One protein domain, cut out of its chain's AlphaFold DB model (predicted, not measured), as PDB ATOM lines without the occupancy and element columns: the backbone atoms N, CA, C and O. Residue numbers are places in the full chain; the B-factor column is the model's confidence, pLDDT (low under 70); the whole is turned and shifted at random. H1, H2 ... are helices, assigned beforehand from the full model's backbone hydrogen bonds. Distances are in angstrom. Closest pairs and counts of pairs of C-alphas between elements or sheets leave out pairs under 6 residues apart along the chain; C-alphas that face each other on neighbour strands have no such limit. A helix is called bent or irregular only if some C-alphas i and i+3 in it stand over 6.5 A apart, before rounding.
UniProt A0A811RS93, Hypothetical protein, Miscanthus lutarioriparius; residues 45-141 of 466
ATOM      1  N   HIS A  45     188.926 130.736 126.520       68.75
ATOM      2  CA  HIS A  45     188.769 129.294 126.682       68.75
ATOM      3  C   HIS A  45     188.890 128.833 128.145       68.75
ATOM      4  O   HIS A  45     188.084 128.012 128.565       68.75
ATOM      5  N   GLU A  46     189.806 129.386 128.949       75.81
ATOM      6  CA  GLU A  46     189.921 129.015 130.369       75.81
ATOM      7  C   GLU A  46     188.745 129.546 131.192       75.81
ATOM      8  O   GLU A  46     188.235 128.840 132.062       75.81
ATOM      9  N   LEU A  47     188.232 130.734 130.854       76.69
ATOM     10  CA  LEU A  47     186.995 131.246 131.446       76.69
ATOM     11  C   LEU A  47     185.802 130.335 131.113       76.69
ATOM     12  O   LEU A  47     185.047 129.966 132.010       76.69
ATOM     13  N   ILE A  48     185.646 129.932 129.848       80.25
ATOM     14  CA  ILE A  48     184.566 129.033 129.410       80.25
ATOM     15  C   ILE A  48     184.694 127.648 130.062       80.25
ATOM     16  O   ILE A  48     183.685 127.089 130.485       80.25
ATOM     17  N   VAL A  49     185.906 127.104 130.204       78.38
ATOM     18  CA  VAL A  49     186.145 125.815 130.878       78.38
ATOM     19  C   VAL A  49     185.885 125.914 132.385       78.38
ATOM     20  O   VAL A  49     185.197 125.055 132.937       78.38
ATOM     21  N   GLY A  50     186.340 126.977 133.055       72.00
ATOM     22  CA  GLY A  50     186.074 127.215 134.479       72.00
ATOM     23  C   GLY A  50     184.584 127.403 134.786       72.00
ATOM     24  O   GLY A  50     184.048 126.774 135.704       72.00
ATOM     25  N   VAL A  51     183.889 128.205 133.970       80.06
ATOM     26  CA  VAL A  51     182.426 128.364 134.029       80.06
ATOM     27  C   VAL A  51     181.729 127.042 133.710       80.06
ATOM     28  O   VAL A  51     180.806 126.670 134.427       80.06
ATOM     29  N   GLY A  52     182.192 126.293 132.707       83.12
ATOM     30  CA  GLY A  52     181.643 124.993 132.318       83.12
ATOM     31  C   GLY A  52     181.744 123.933 133.419       83.12
ATOM     32  O   GLY A  52     180.772 123.227 133.676       83.12
ATOM     33  N   MET A  53     182.872 123.858 134.133       77.25
ATOM     34  CA  MET A  53     183.034 122.941 135.269       77.25
ATOM     35  C   MET A  53     182.123 123.313 136.446       77.25
ATOM     36  O   MET A  53     181.456 122.433 136.998       77.25
ATOM     37  N   LYS A  54     182.024 124.603 136.807       74.75
ATOM     38  CA  LYS A  54     181.080 125.034 137.856       74.75
ATOM     39  C   LYS A  54     179.623 124.850 137.428       74.75
ATOM     40  O   LYS A  54     178.826 124.383 138.236       74.75
ATOM     41  N   ALA A  55     179.286 125.123 136.168       84.31
ATOM     42  CA  ALA A  55     177.962 124.857 135.611       84.31
ATOM     43  C   ALA A  55     177.625 123.360 135.646       84.31
ATOM     44  O   ALA A  55     176.518 123.012 136.036       84.31
ATOM     45  N   CYS A  56     178.576 122.473 135.336       86.31
ATOM     46  CA  CYS A  56     178.398 121.023 135.445       86.31
ATOM     47  C   CYS A  56     178.116 120.587 136.894       86.31
ATOM     48  O   CYS A  56     177.162 119.853 137.137       86.31
ATOM     49  N   HIS A  57     178.872 121.091 137.874       75.62
ATOM     50  CA  HIS A  57     178.653 120.762 139.287       75.62
ATOM     51  C   HIS A  57     177.316 121.310 139.823       75.62
ATOM     52  O   HIS A  57     176.589 120.618 140.538       75.62
ATOM     53  N   VAL A  58     176.946 122.541 139.449       82.19
ATOM     54  CA  VAL A  58     175.634 123.129 139.780       82.19
ATOM     55  C   VAL A  58     174.502 122.349 139.102       82.19
ATOM     56  O   VAL A  58     173.495 122.058 139.739       82.19
ATOM     57  N   PHE A  59     174.680 121.933 137.849       85.25
ATOM     58  CA  PHE A  59     173.724 121.100 137.120       85.25
ATOM     59  C   PHE A  59     173.553 119.717 137.766       85.25
ATOM     60  O   PHE A  59     172.424 119.274 137.949       85.25
ATOM     61  N   GLN A  60     174.636 119.067 138.206       78.38
ATOM     62  CA  GLN A  60     174.575 117.816 138.975       78.38
ATOM     63  C   GLN A  60     173.827 117.989 140.305       78.38
ATOM     64  O   GLN A  60     173.004 117.142 140.660       78.38
ATOM     65  N   PHE A  61     174.055 119.095 141.021       77.56
ATOM     66  CA  PHE A  61     173.306 119.424 142.236       77.56
ATOM     67  C   PHE A  61     171.809 119.631 141.947       77.56
ATOM     68  O   PHE A  61     170.970 119.055 142.642       77.56
ATOM     69  N   ILE A  62     171.469 120.372 140.888       80.56
ATOM     70  CA  ILE A  62     170.083 120.588 140.441       80.56
ATOM     71  C   ILE A  62     169.423 119.265 140.040       80.56
ATOM     72  O   ILE A  62     168.295 119.014 140.454       80.56
ATOM     73  N   LEU A  63     170.108 118.386 139.301       80.00
ATOM     74  CA  LEU A  63     169.594 117.059 138.949       80.00
ATOM     75  C   LEU A  63     169.349 116.191 140.188       80.00
ATOM     76  O   LEU A  63     168.309 115.540 140.277       80.00
ATOM     77  N   ARG A  64     170.264 116.203 141.168       77.56
ATOM     78  CA  ARG A  64     170.089 115.467 142.430       77.56
ATOM     79  C   ARG A  64     168.899 116.003 143.227       77.56
ATOM     80  O   ARG A  64     168.107 115.210 143.731       77.56
ATOM     81  N   LEU A  65     168.742 117.325 143.303       77.62
ATOM     82  CA  LEU A  65     167.607 117.971 143.962       77.62
ATOM     83  C   LEU A  65     166.286 117.659 143.241       77.62
ATOM     84  O   LEU A  65     165.324 117.259 143.888       77.62
ATOM     85  N   ALA A  66     166.249 117.761 141.911       78.62
ATOM     86  CA  ALA A  66     165.079 117.426 141.103       78.62
ATOM     87  C   ALA A  66     164.697 115.939 141.224       78.62
ATOM     88  O   ALA A  66     163.512 115.613 141.305       78.62
ATOM     89  N   PHE A  67     165.675 115.031 141.307       75.62
ATOM     90  CA  PHE A  67     165.421 113.616 141.587       75.62
ATOM     91  C   PHE A  67     164.784 113.421 142.971       75.62
ATOM     92  O   PHE A  67     163.719 112.822 143.068       75.62
ATOM     93  N   VAL A  68     165.367 113.984 144.035       80.38
ATOM     94  CA  VAL A  68     164.800 113.876 145.394       80.38
ATOM     95  C   VAL A  68     163.391 114.478 145.464       80.38
ATOM     96  O   VAL A  68     162.485 113.839 145.998       80.38
ATOM     97  N   LEU A  69     163.175 115.658 144.874       76.06
ATOM     98  CA  LEU A  69     161.867 116.318 144.839       76.06
ATOM     99  C   LEU A  69     160.835 115.539 144.015       76.06
ATOM    100  O   LEU A  69     159.694 115.425 144.442       76.06
ATOM    101  N   SER A  70     161.203 114.960 142.871       75.62
ATOM    102  CA  SER A  70     160.279 114.119 142.088       75.62
ATOM    103  C   SER A  70     159.947 112.801 142.792       75.62
ATOM    104  O   SER A  70     158.789 112.384 142.777       75.62
ATOM    105  N   VAL A  71     160.901 112.179 143.492       80.44
ATOM    106  CA  VAL A  71     160.607 111.021 144.350       80.44
ATOM    107  C   VAL A  71     159.590 111.410 145.432       80.44
ATOM    108  O   VAL A  71     158.564 110.746 145.570       80.44
ATOM    109  N   TRP A  72     159.827 112.510 146.148       78.12
ATOM    110  CA  TRP A  72     158.967 112.953 147.251       78.12
ATOM    111  C   TRP A  72     157.589 113.472 146.828       78.12
ATOM    112  O   TRP A  72     156.601 113.166 147.488       78.12
ATOM    113  N   LEU A  73     157.510 114.256 145.751       68.56
ATOM    114  CA  LEU A  73     156.293 114.977 145.358       68.56
ATOM    115  C   LEU A  73     155.460 114.239 144.302       68.56
ATOM    116  O   LEU A  73     154.249 114.430 144.255       68.56
ATOM    117  N   MET A  74     156.082 113.387 143.479       68.25
ATOM    118  CA  MET A  74     155.379 112.581 142.474       68.25
ATOM    119  C   MET A  74     155.316 111.106 142.855       68.25
ATOM    120  O   MET A  74     154.227 110.540 142.898       68.25
ATOM    121  N   ILE A  75     156.456 110.468 143.136       71.56
ATOM    122  CA  ILE A  75     156.498 109.005 143.274       71.56
ATOM    123  C   ILE A  75     155.834 108.542 144.573       71.56
ATOM    124  O   ILE A  75     154.999 107.642 144.515       71.56
ATOM    125  N   ILE A  76     156.130 109.156 145.725       73.62
ATOM    126  CA  ILE A  76     155.513 108.762 147.004       73.62
ATOM    127  C   ILE A  76     153.977 108.933 146.969       73.62
ATOM    128  O   ILE A  76     153.287 107.952 147.268       73.62
ATOM    129  N   PRO A  77     153.390 110.077 146.552       71.56
ATOM    130  CA  PRO A  77     151.934 110.229 146.489       71.56
ATOM    131  C   PRO A  77     151.275 109.320 145.446       71.56
ATOM    132  O   PRO A  77     150.227 108.737 145.725       71.56
ATOM    133  N   PHE A  78     151.900 109.135 144.276       68.00
ATOM    134  CA  PHE A  78     151.399 108.234 143.235       68.00
ATOM    135  C   PHE A  78     151.384 106.778 143.715       68.00
ATOM    136  O   PHE A  78     150.346 106.123 143.641       68.00
ATOM    137  N   ILE A  79     152.495 106.283 144.273       71.44
ATOM    138  CA  ILE A  79     152.572 104.930 144.838       71.44
ATOM    139  C   ILE A  79     151.560 104.769 145.977       71.44
ATOM    140  O   ILE A  79     150.862 103.763 146.016       71.44
ATOM    141  N   THR A  80     151.411 105.764 146.854       75.88
ATOM    142  CA  THR A  80     150.452 105.711 147.971       75.88
ATOM    143  C   THR A  80     149.010 105.621 147.464       75.88
ATOM    144  O   THR A  80     148.260 104.745 147.895       75.88
ATOM    145  N   TYR A  81     148.627 106.454 146.489       71.56
ATOM    146  CA  TYR A  81     147.311 106.396 145.851       71.56
ATOM    147  C   TYR A  81     147.058 105.046 145.164       71.56
ATOM    148  O   TYR A  81     146.001 104.444 145.359       71.56
ATOM    149  N   TRP A  82     148.028 104.537 144.398       69.25
ATOM    150  CA  TRP A  82     147.897 103.245 143.722       69.25
ATOM    151  C   TRP A  82     147.846 102.072 144.704       69.25
ATOM    152  O   TRP A  82     147.012 101.194 144.512       69.25
ATOM    153  N   ILE A  83     148.638 102.069 145.780       73.12
ATOM    154  CA  ILE A  83     148.547 101.055 146.843       73.12
ATOM    155  C   ILE A  83     147.151 101.087 147.474       73.12
ATOM    156  O   ILE A  83     146.485 100.056 147.494       73.12
ATOM    157  N   CYS A  84     146.656 102.255 147.896       69.88
ATOM    158  CA  CYS A  84     145.306 102.394 148.455       69.88
ATOM    159  C   CYS A  84     144.198 101.964 147.476       69.88
ATOM    160  O   CYS A  84     143.188 101.398 147.886       69.88
ATOM    161  N   ARG A  85     144.376 102.201 146.172       69.25
ATOM    162  CA  ARG A  85     143.433 101.756 145.136       69.25
ATOM    163  C   ARG A  85     143.499 100.241 144.910       69.25
ATOM    164  O   ARG A  85     142.468  99.626 144.648       69.25
ATOM    165  N   LEU A  86     144.683  99.638 145.029       66.25
ATOM    166  CA  LEU A  86     144.919  98.201 144.865       66.25
ATOM    167  C   LEU A  86     144.473  97.375 146.080       66.25
ATOM    168  O   LEU A  86     144.004  96.254 145.887       66.25
ATOM    169  N   THR A  87     144.533  97.908 147.306       67.12
ATOM    170  CA  THR A  87     144.076  97.195 148.521       67.12
ATOM    171  C   THR A  87     142.572  96.897 148.535       67.12
ATOM    172  O   THR A  87     142.132  96.054 149.314       67.12
ATOM    173  N   PHE A  88     141.783  97.531 147.661       63.59
ATOM    174  CA  PHE A  88     140.344  97.283 147.508       63.59
ATOM    175  C   PHE A  88     139.992  96.313 146.357       63.59
ATOM    176  O   PHE A  88     138.822  95.971 146.167       63.59
ATOM    177  N   VAL A  89     140.973  95.851 145.569       64.44
ATOM    178  CA  VAL A  89     140.741  94.981 144.399       64.44
ATOM    179  C   VAL A  89     140.777  93.503 144.806       64.44
ATOM    180  O   VAL A  89     141.757  93.023 145.366       64.44
ATOM    181  N   ARG A  90     139.718  92.744 144.486       60.28
ATOM    182  CA  ARG A  90     139.585  91.320 144.872       60.28
ATOM    183  C   ARG A  90     140.380  90.334 144.002       60.28
ATOM    184  O   ARG A  90     140.428  89.157 144.354       60.28
ATOM    185  N   SER A  91     140.989  90.761 142.889       64.00
ATOM    186  CA  SER A  91     141.794  89.890 142.020       64.00
ATOM    187  C   SER A  91     143.063  90.569 141.476       64.00
ATOM    188  O   SER A  91     143.045  91.710 141.011       64.00
ATOM    189  N   LEU A  92     144.184  89.839 141.477       61.41
ATOM    190  CA  LEU A  92     145.458  90.325 140.920       61.41
ATOM    191  C   LEU A  92     145.404  90.503 139.388       61.41
ATOM    192  O   LEU A  92     146.121  91.335 138.834       61.41
ATOM    193  N   GLY A  93     144.532  89.758 138.698       65.38
ATOM    194  CA  GLY A  93     144.382  89.824 137.240       65.38
ATOM    195  C   GLY A  93     143.696  91.101 136.744       65.38
ATOM    196  O   GLY A  93     144.083  91.644 135.708       65.38
ATOM    197  N   GLU A  94     142.712  91.623 137.483       65.38
ATOM    198  CA  GLU A  94     142.068  92.904 137.151       65.38
ATOM    199  C   GLU A  94     142.987  94.087 137.464       65.38
ATOM    200  O   GLU A  94     143.106  94.997 136.642       65.38
ATOM    201  N   ALA A  95     143.716  94.029 138.584       61.91
ATOM    202  CA  ALA A  95     144.751  95.005 138.924       61.91
ATOM    203  C   ALA A  95     145.797  95.157 137.803       61.91
ATOM    204  O   ALA A  95     146.102  96.275 137.387       61.91
ATOM    205  N   GLN A  96     146.298  94.042 137.258       63.34
ATOM    206  CA  GLN A  96     147.300  94.063 136.190       63.34
ATOM    207  C   GLN A  96     146.752  94.638 134.870       63.34
ATOM    208  O   GLN A  96     147.459  95.381 134.188       63.34
ATOM    209  N   ARG A  97     145.487  94.360 134.516       66.69
ATOM    210  CA  ARG A  97     144.838  94.953 133.327       66.69
ATOM    211  C   ARG A  97     144.602  96.456 133.486       66.69
ATOM    212  O   ARG A  97     144.883  97.209 132.554       66.69
ATOM    213  N   LEU A  98     144.145  96.896 134.659       64.69
ATOM    214  CA  LEU A  98     143.967  98.318 134.972       64.69
ATOM    215  C   LEU A  98     145.302  99.072 134.905       64.69
ATOM    216  O   LEU A  98     145.382 100.110 134.247       64.69
ATOM    217  N   PHE A  99     146.363  98.513 135.493       64.81
ATOM    218  CA  PHE A  99     147.711  99.083 135.452       64.81
ATOM    219  C   PHE A  99     148.253  99.216 134.017       64.81
ATOM    220  O   PHE A  99     148.691 100.296 133.623       64.81
ATOM    221  N   LEU A 100     148.144  98.161 133.200       62.59
ATOM    222  CA  LEU A 100     148.582  98.190 131.797       62.59
ATOM    223  C   LEU A 100     147.782  99.185 130.940       62.59
ATOM    224  O   LEU A 100     148.356  99.801 130.046       62.59
ATOM    225  N   SER A 101     146.490  99.392 131.224       65.31
ATOM    226  CA  SER A 101     145.674 100.391 130.512       65.31
ATOM    227  C   SER A 101     146.043 101.845 130.849       65.31
ATOM    228  O   SER A 101     146.009 102.703 129.969       65.31
ATOM    229  N   HIS A 102     146.459 102.124 132.092       61.91
ATOM    230  CA  HIS A 102     146.886 103.464 132.524       61.91
ATOM    231  C   HIS A 102     148.318 103.827 132.090       61.91
ATOM    232  O   HIS A 102     148.674 105.000 132.096       61.91
ATOM    233  N   ILE A 103     149.128 102.850 131.666       63.00
ATOM    234  CA  ILE A 103     150.543 103.030 131.291       63.00
ATOM    235  C   ILE A 103     150.757 103.758 129.940       63.00
ATOM    236  O   ILE A 103     151.887 103.939 129.486       63.00
ATOM    237  N   SER A 104     149.690 104.224 129.282       64.44
ATOM    238  CA  SER A 104     149.810 104.979 128.028       64.44
ATOM    239  C   SER A 104     150.481 106.350 128.232       64.44
ATOM    240  O   SER A 104     150.141 107.106 129.142       64.44
ATOM    241  N   ALA A 105     151.419 106.702 127.347       56.09
ATOM    242  CA  ALA A 105     152.290 107.873 127.508       56.09
ATOM    243  C   ALA A 105     151.550 109.226 127.610       56.09
ATOM    244  O   ALA A 105     152.055 110.152 128.241       56.09
ATOM    245  N   GLN A 106     150.356 109.341 127.017       58.84
ATOM    246  CA  GLN A 106     149.533 110.556 127.079       58.84
ATOM    247  C   GLN A 106     148.870 110.742 128.454       58.84
ATOM    248  O   GLN A 106     148.818 111.861 128.962       58.84
ATOM    249  N   LEU A 107     148.418 109.651 129.089       59.59
ATOM    250  CA  LEU A 107     147.875 109.708 130.449       59.59
ATOM    251  C   LEU A 107     148.992 109.962 131.464       59.59
ATOM    252  O   LEU A 107     148.833 110.837 132.302       59.59
ATOM    253  N   ILE A 108     150.155 109.312 131.326       59.28
ATOM    254  CA  ILE A 108     151.307 109.540 132.220       59.28
ATOM    255  C   ILE A 108     151.725 111.021 132.243       59.28
ATOM    256  O   ILE A 108     151.992 111.560 133.315       59.28
ATOM    257  N   LEU A 109     151.762 111.706 131.094       59.00
ATOM    258  CA  LEU A 109     152.131 113.126 131.050       59.00
ATOM    259  C   LEU A 109     151.089 114.016 131.753       59.00
ATOM    260  O   LEU A 109     151.457 114.918 132.508       59.00
ATOM    261  N   SER A 110     149.799 113.735 131.543       60.19
ATOM    262  CA  SER A 110     148.701 114.414 132.237       60.19
ATOM    263  C   SER A 110     148.746 114.157 133.746       60.19
ATOM    264  O   SER A 110     148.686 115.105 134.528       60.19
ATOM    265  N   ASP A 111     148.905 112.903 134.163       62.41
ATOM    266  CA  ASP A 111     148.938 112.482 135.565       62.41
ATOM    267  C   ASP A 111     150.164 113.064 136.298       62.41
ATOM    268  O   ASP A 111     150.061 113.444 137.464       62.41
ATOM    269  N   CYS A 112     151.299 113.241 135.609       63.91
ATOM    270  CA  CYS A 112     152.465 113.961 136.131       63.91
ATOM    271  C   CYS A 112     152.203 115.460 136.345       63.91
ATOM    272  O   CYS A 112     152.599 116.008 137.373       63.91
ATOM    273  N   LEU A 113     151.521 116.136 135.413       67.94
ATOM    274  CA  LEU A 113     151.163 117.551 135.574       67.94
ATOM    275  C   LEU A 113     150.124 117.754 136.687       67.94
ATOM    276  O   LEU A 113     150.259 118.679 137.490       67.94
ATOM    277  N   HIS A 114     149.130 116.868 136.786       65.00
ATOM    278  CA  HIS A 114     148.137 116.898 137.863       65.00
ATOM    279  C   HIS A 114     148.760 116.556 139.222       65.00
ATOM    280  O   HIS A 114     148.462 117.229 140.204       65.00
ATOM    281  N   GLY A 115     149.661 115.572 139.290       70.19
ATOM    282  CA  GLY A 115     150.400 115.246 140.511       70.19
ATOM    283  C   GLY A 115     151.291 116.400 140.977       70.19
ATOM    284  O   GLY A 115     151.259 116.753 142.155       70.19
ATOM    285  N   PHE A 116     151.992 117.069 140.053       68.31
ATOM    286  CA  PHE A 116     152.765 118.272 140.363       68.31
ATOM    287  C   PHE A 116     151.861 119.379 140.923       68.31
ATOM    288  O   PHE A 116     152.145 119.906 141.999       68.31
ATOM    289  N   LEU A 117     150.739 119.673 140.255       73.00
ATOM    290  CA  LEU A 117     149.782 120.690 140.697       73.00
ATOM    291  C   LEU A 117     149.199 120.369 142.086       73.00
ATOM    292  O   LEU A 117     149.168 121.239 142.955       73.00
ATOM    293  N   LEU A 118     148.790 119.119 142.323       68.00
ATOM    294  CA  LEU A 118     148.278 118.663 143.617       68.00
ATOM    295  C   LEU A 118     149.349 118.753 144.711       68.00
ATOM    296  O   LEU A 118     149.051 119.234 145.802       68.00
ATOM    297  N   SER A 119     150.596 118.369 144.424       75.75
ATOM    298  CA  SER A 119     151.704 118.485 145.381       75.75
ATOM    299  C   SER A 119     151.997 119.946 145.750       75.75
ATOM    300  O   SER A 119     152.153 120.260 146.930       75.75
ATOM    301  N   ALA A 120     151.968 120.857 144.771       74.56
ATOM    302  CA  ALA A 120     152.143 122.288 144.991       74.56
ATOM    303  C   ALA A 120     150.997 122.884 145.825       74.56
ATOM    304  O   ALA A 120     151.252 123.660 146.744       74.56
ATOM    305  N   ILE A 121     149.748 122.482 145.561       76.75
ATOM    306  CA  ILE A 121     148.573 122.902 146.341       76.75
ATOM    307  C   ILE A 121     148.659 122.382 147.781       76.75
ATOM    308  O   ILE A 121     148.425 123.149 148.710       76.75
ATOM    309  N   ILE A 122     149.037 121.118 147.991       78.62
ATOM    310  CA  ILE A 122     149.187 120.533 149.333       78.62
ATOM    311  C   ILE A 122     150.264 121.279 150.131       78.62
ATOM    312  O   ILE A 122     150.008 121.689 151.262       78.62
ATOM    313  N   VAL A 123     151.437 121.529 149.540       78.19
ATOM    314  CA  VAL A 123     152.516 122.297 150.187       78.19
ATOM    315  C   VAL A 123     152.081 123.737 150.483       78.19
ATOM    316  O   VAL A 123     152.354 124.237 151.574       78.19
ATOM    317  N   LEU A 124     151.351 124.389 149.571       75.75
ATOM    318  CA  LEU A 124     150.796 125.729 149.786       75.75
ATOM    319  C   LEU A 124     149.750 125.754 150.915       75.75
ATOM    320  O   LEU A 124     149.719 126.707 151.686       75.75
ATOM    321  N   VAL A 125     148.933 124.706 151.057       82.75
ATOM    322  CA  VAL A 125     147.972 124.566 152.164       82.75
ATOM    323  C   VAL A 125     148.683 124.307 153.492       82.75
ATOM    324  O   VAL A 125     148.310 124.924 154.484       82.75
ATOM    325  N   PHE A 126     149.728 123.473 153.535       74.75
ATOM    326  CA  PHE A 126     150.510 123.261 154.760       74.75
ATOM    327  C   PHE A 126     151.266 124.524 155.190       74.75
ATOM    328  O   PHE A 126     151.140 124.932 156.341       74.75
ATOM    329  N   LEU A 127     151.975 125.190 154.272       76.81
ATOM    330  CA  LEU A 127     152.642 126.473 154.540       76.81
ATOM    331  C   LEU A 127     151.637 127.580 154.894       76.81
ATOM    332  O   LEU A 127     151.906 128.418 155.754       76.81
ATOM    333  N   GLY A 128     150.464 127.575 154.258       81.12
ATOM    334  CA  GLY A 128     149.347 128.451 154.594       81.12
ATOM    335  C   GLY A 128     148.816 128.192 156.002       81.12
ATOM    336  O   GLY A 128     148.602 129.136 156.750       81.12
ATOM    337  N   ALA A 129     148.668 126.930 156.406       76.19
ATOM    338  CA  ALA A 129     148.205 126.556 157.738       76.19
ATOM    339  C   ALA A 129     149.236 126.875 158.835       76.19
ATOM    340  O   ALA A 129     148.847 127.360 159.896       76.19
ATOM    341  N   THR A 130     150.538 126.665 158.596       72.25
ATOM    342  CA  THR A 130     151.586 127.029 159.568       72.25
ATOM    343  C   THR A 130     151.725 128.544 159.701       72.25
ATOM    344  O   THR A 130     151.695 129.058 160.815       72.25
ATOM    345  N   SER A 131     151.779 129.281 158.585       78.94
ATOM    346  CA  SER A 131     151.846 130.751 158.620       78.94
ATOM    347  C   SER A 131     150.575 131.389 159.188       78.94
ATOM    348  O   SER A 131     150.670 132.356 159.940       78.94
ATOM    349  N   LEU A 132     149.392 130.826 158.918       81.06
ATOM    350  CA  LEU A 132     148.140 131.263 159.537       81.06
ATOM    351  C   LEU A 132     148.101 130.941 161.038       81.06
ATOM    352  O   LEU A 132     147.611 131.759 161.812       81.06
ATOM    353  N   ARG A 133     148.639 129.792 161.472       75.69
ATOM    354  CA  ARG A 133     148.775 129.436 162.896       75.69
ATOM    355  C   ARG A 133     149.664 130.444 163.632       75.69
ATOM    356  O   ARG A 133     149.268 130.907 164.700       75.69
ATOM    357  N   ASP A 134     150.796 130.836 163.050       74.06
ATOM    358  CA  ASP A 134     151.675 131.859 163.634       74.06
ATOM    359  C   ASP A 134     151.058 133.270 163.568       74.06
ATOM    360  O   ASP A 134     151.140 134.027 164.536       74.06
ATOM    361  N   TYR A 135     150.334 133.606 162.496       77.69
ATOM    362  CA  TYR A 135     149.589 134.867 162.390       77.69
ATOM    363  C   TYR A 135     148.469 134.980 163.441       77.69
ATOM    364  O   TYR A 135     148.345 136.009 164.106       77.69
ATOM    365  N   ILE A 136     147.688 133.914 163.648       79.12
ATOM    366  CA  ILE A 136     146.648 133.844 164.689       79.12
ATOM    367  C   ILE A 136     147.275 133.885 166.089       79.12
ATOM    368  O   ILE A 136     146.720 134.534 166.977       79.12
ATOM    369  N   ARG A 137     148.433 133.241 166.298       75.25
ATOM    370  CA  ARG A 137     149.183 133.315 167.562       75.25
ATOM    371  C   ARG A 137     149.585 134.761 167.878       75.25
ATOM    372  O   ARG A 137     149.239 135.238 168.955       75.25
ATOM    373  N   HIS A 138     150.169 135.488 166.925       76.00
ATOM    374  CA  HIS A 138     150.507 136.907 167.102       76.00
ATOM    375  C   HIS A 138     149.283 137.818 167.300       76.00
ATOM    376  O   HIS A 138     149.309 138.722 168.135       76.00
ATOM    377  N   LEU A 139     148.170 137.566 166.603       71.81
ATOM    378  CA  LEU A 139     146.907 138.284 166.842       71.81
ATOM    379  C   LEU A 139     146.338 138.026 168.244       71.81
ATOM    380  O   LEU A 139     145.777 138.932 168.858       71.81
ATOM    381  N   ARG A 140     146.503 136.809 168.774       69.31
ATOM    382  CA  ARG A 140     146.076 136.445 170.131       69.31
ATOM    383  C   ARG A 140     146.980 137.051 171.208       69.31
ATOM    384  O   ARG A 140     146.475 137.418 172.265       69.31
ATOM    385  N   GLU A 141     148.274 137.192 170.938       71.00
ATOM    386  CA  GLU A 141     149.227 137.909 171.799       71.00
ATOM    387  C   GLU A 141     148.886 139.405 171.899       71.00
ATOM    388  O   GLU A 141     148.940 139.971 172.990       71.00
TER     389      GLU A 141
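What this domain is: This is residues 45 to 141 of the 466 residues of the protein "Hypothetical protein" of Miscanthus lutarioriparius (UniProt A0A811RS93). Two long helices, H1 and H3, cross at about a right angle as a lopsided X, and the short helix H2 lies in the turn that brings the chain from the end of H1 back to the start of H3. Beyond the crossing two long arms stick out free, residues 45 to 69 of H1 and residues 124 to 141 of H3. The printed part has 97 residues with three named helices, H1, H2 and H3 in chain order, and no named strand; its class is all helix. The whole is extended and flat, with a radius of gyration of the C-alphas of 21.0 A and spans of 63 by 56 by 19 A.

How they stand to each other: Start with the longest helix, H1, residues 45 to 86. With its residues 73 to 78 alone it touches residues 112 to 119 of H3, residues 105 to 141. Their closest C-alphas, those of Leu 73 and Ser 119, are 5.8 A apart, and their lines are about perpendicular at 90 degrees. H2, residues 92 to 102, is close to H1 but not clearly touching: the closest C-alphas, of Leu 86 and Ala 95, are 6.7 A apart. These two run opposite ways at a steep tilt of 43 degrees. H2 and H3 are also close but not clearly touching, about perpendicular at 89 degrees, with the closest C-alphas, of His 102 and Ile 108, 7.5 A apart. Every O i to N i+4 pair is within hydrogen-bond range in H2 and H3; in H1, 36 of 38 are.

Where its parts are: Find C-alpha 45 at (188.769, 129.294, 126.682); from there H1 runs 56.7 A to C-alpha 86. H1 is neither bent nor irregular, but only just: C-alphas 73 and 76 are 6.5 A apart. H2 is 15.7 A long. H3 runs 53.6 A from C-alpha 105 at (152.290, 107.873, 127.508) to C-alpha 141 at (149.227, 137.909, 171.799).

The domain as a whole: The two C-alphas farthest apart, of His 45 and Arg 90, are 64.7 A apart. The printed part has no cut, and both links are tight. The mean pLDDT of the printed part is 72.0, and 39 residues are under 70, among them residues 84 to 114.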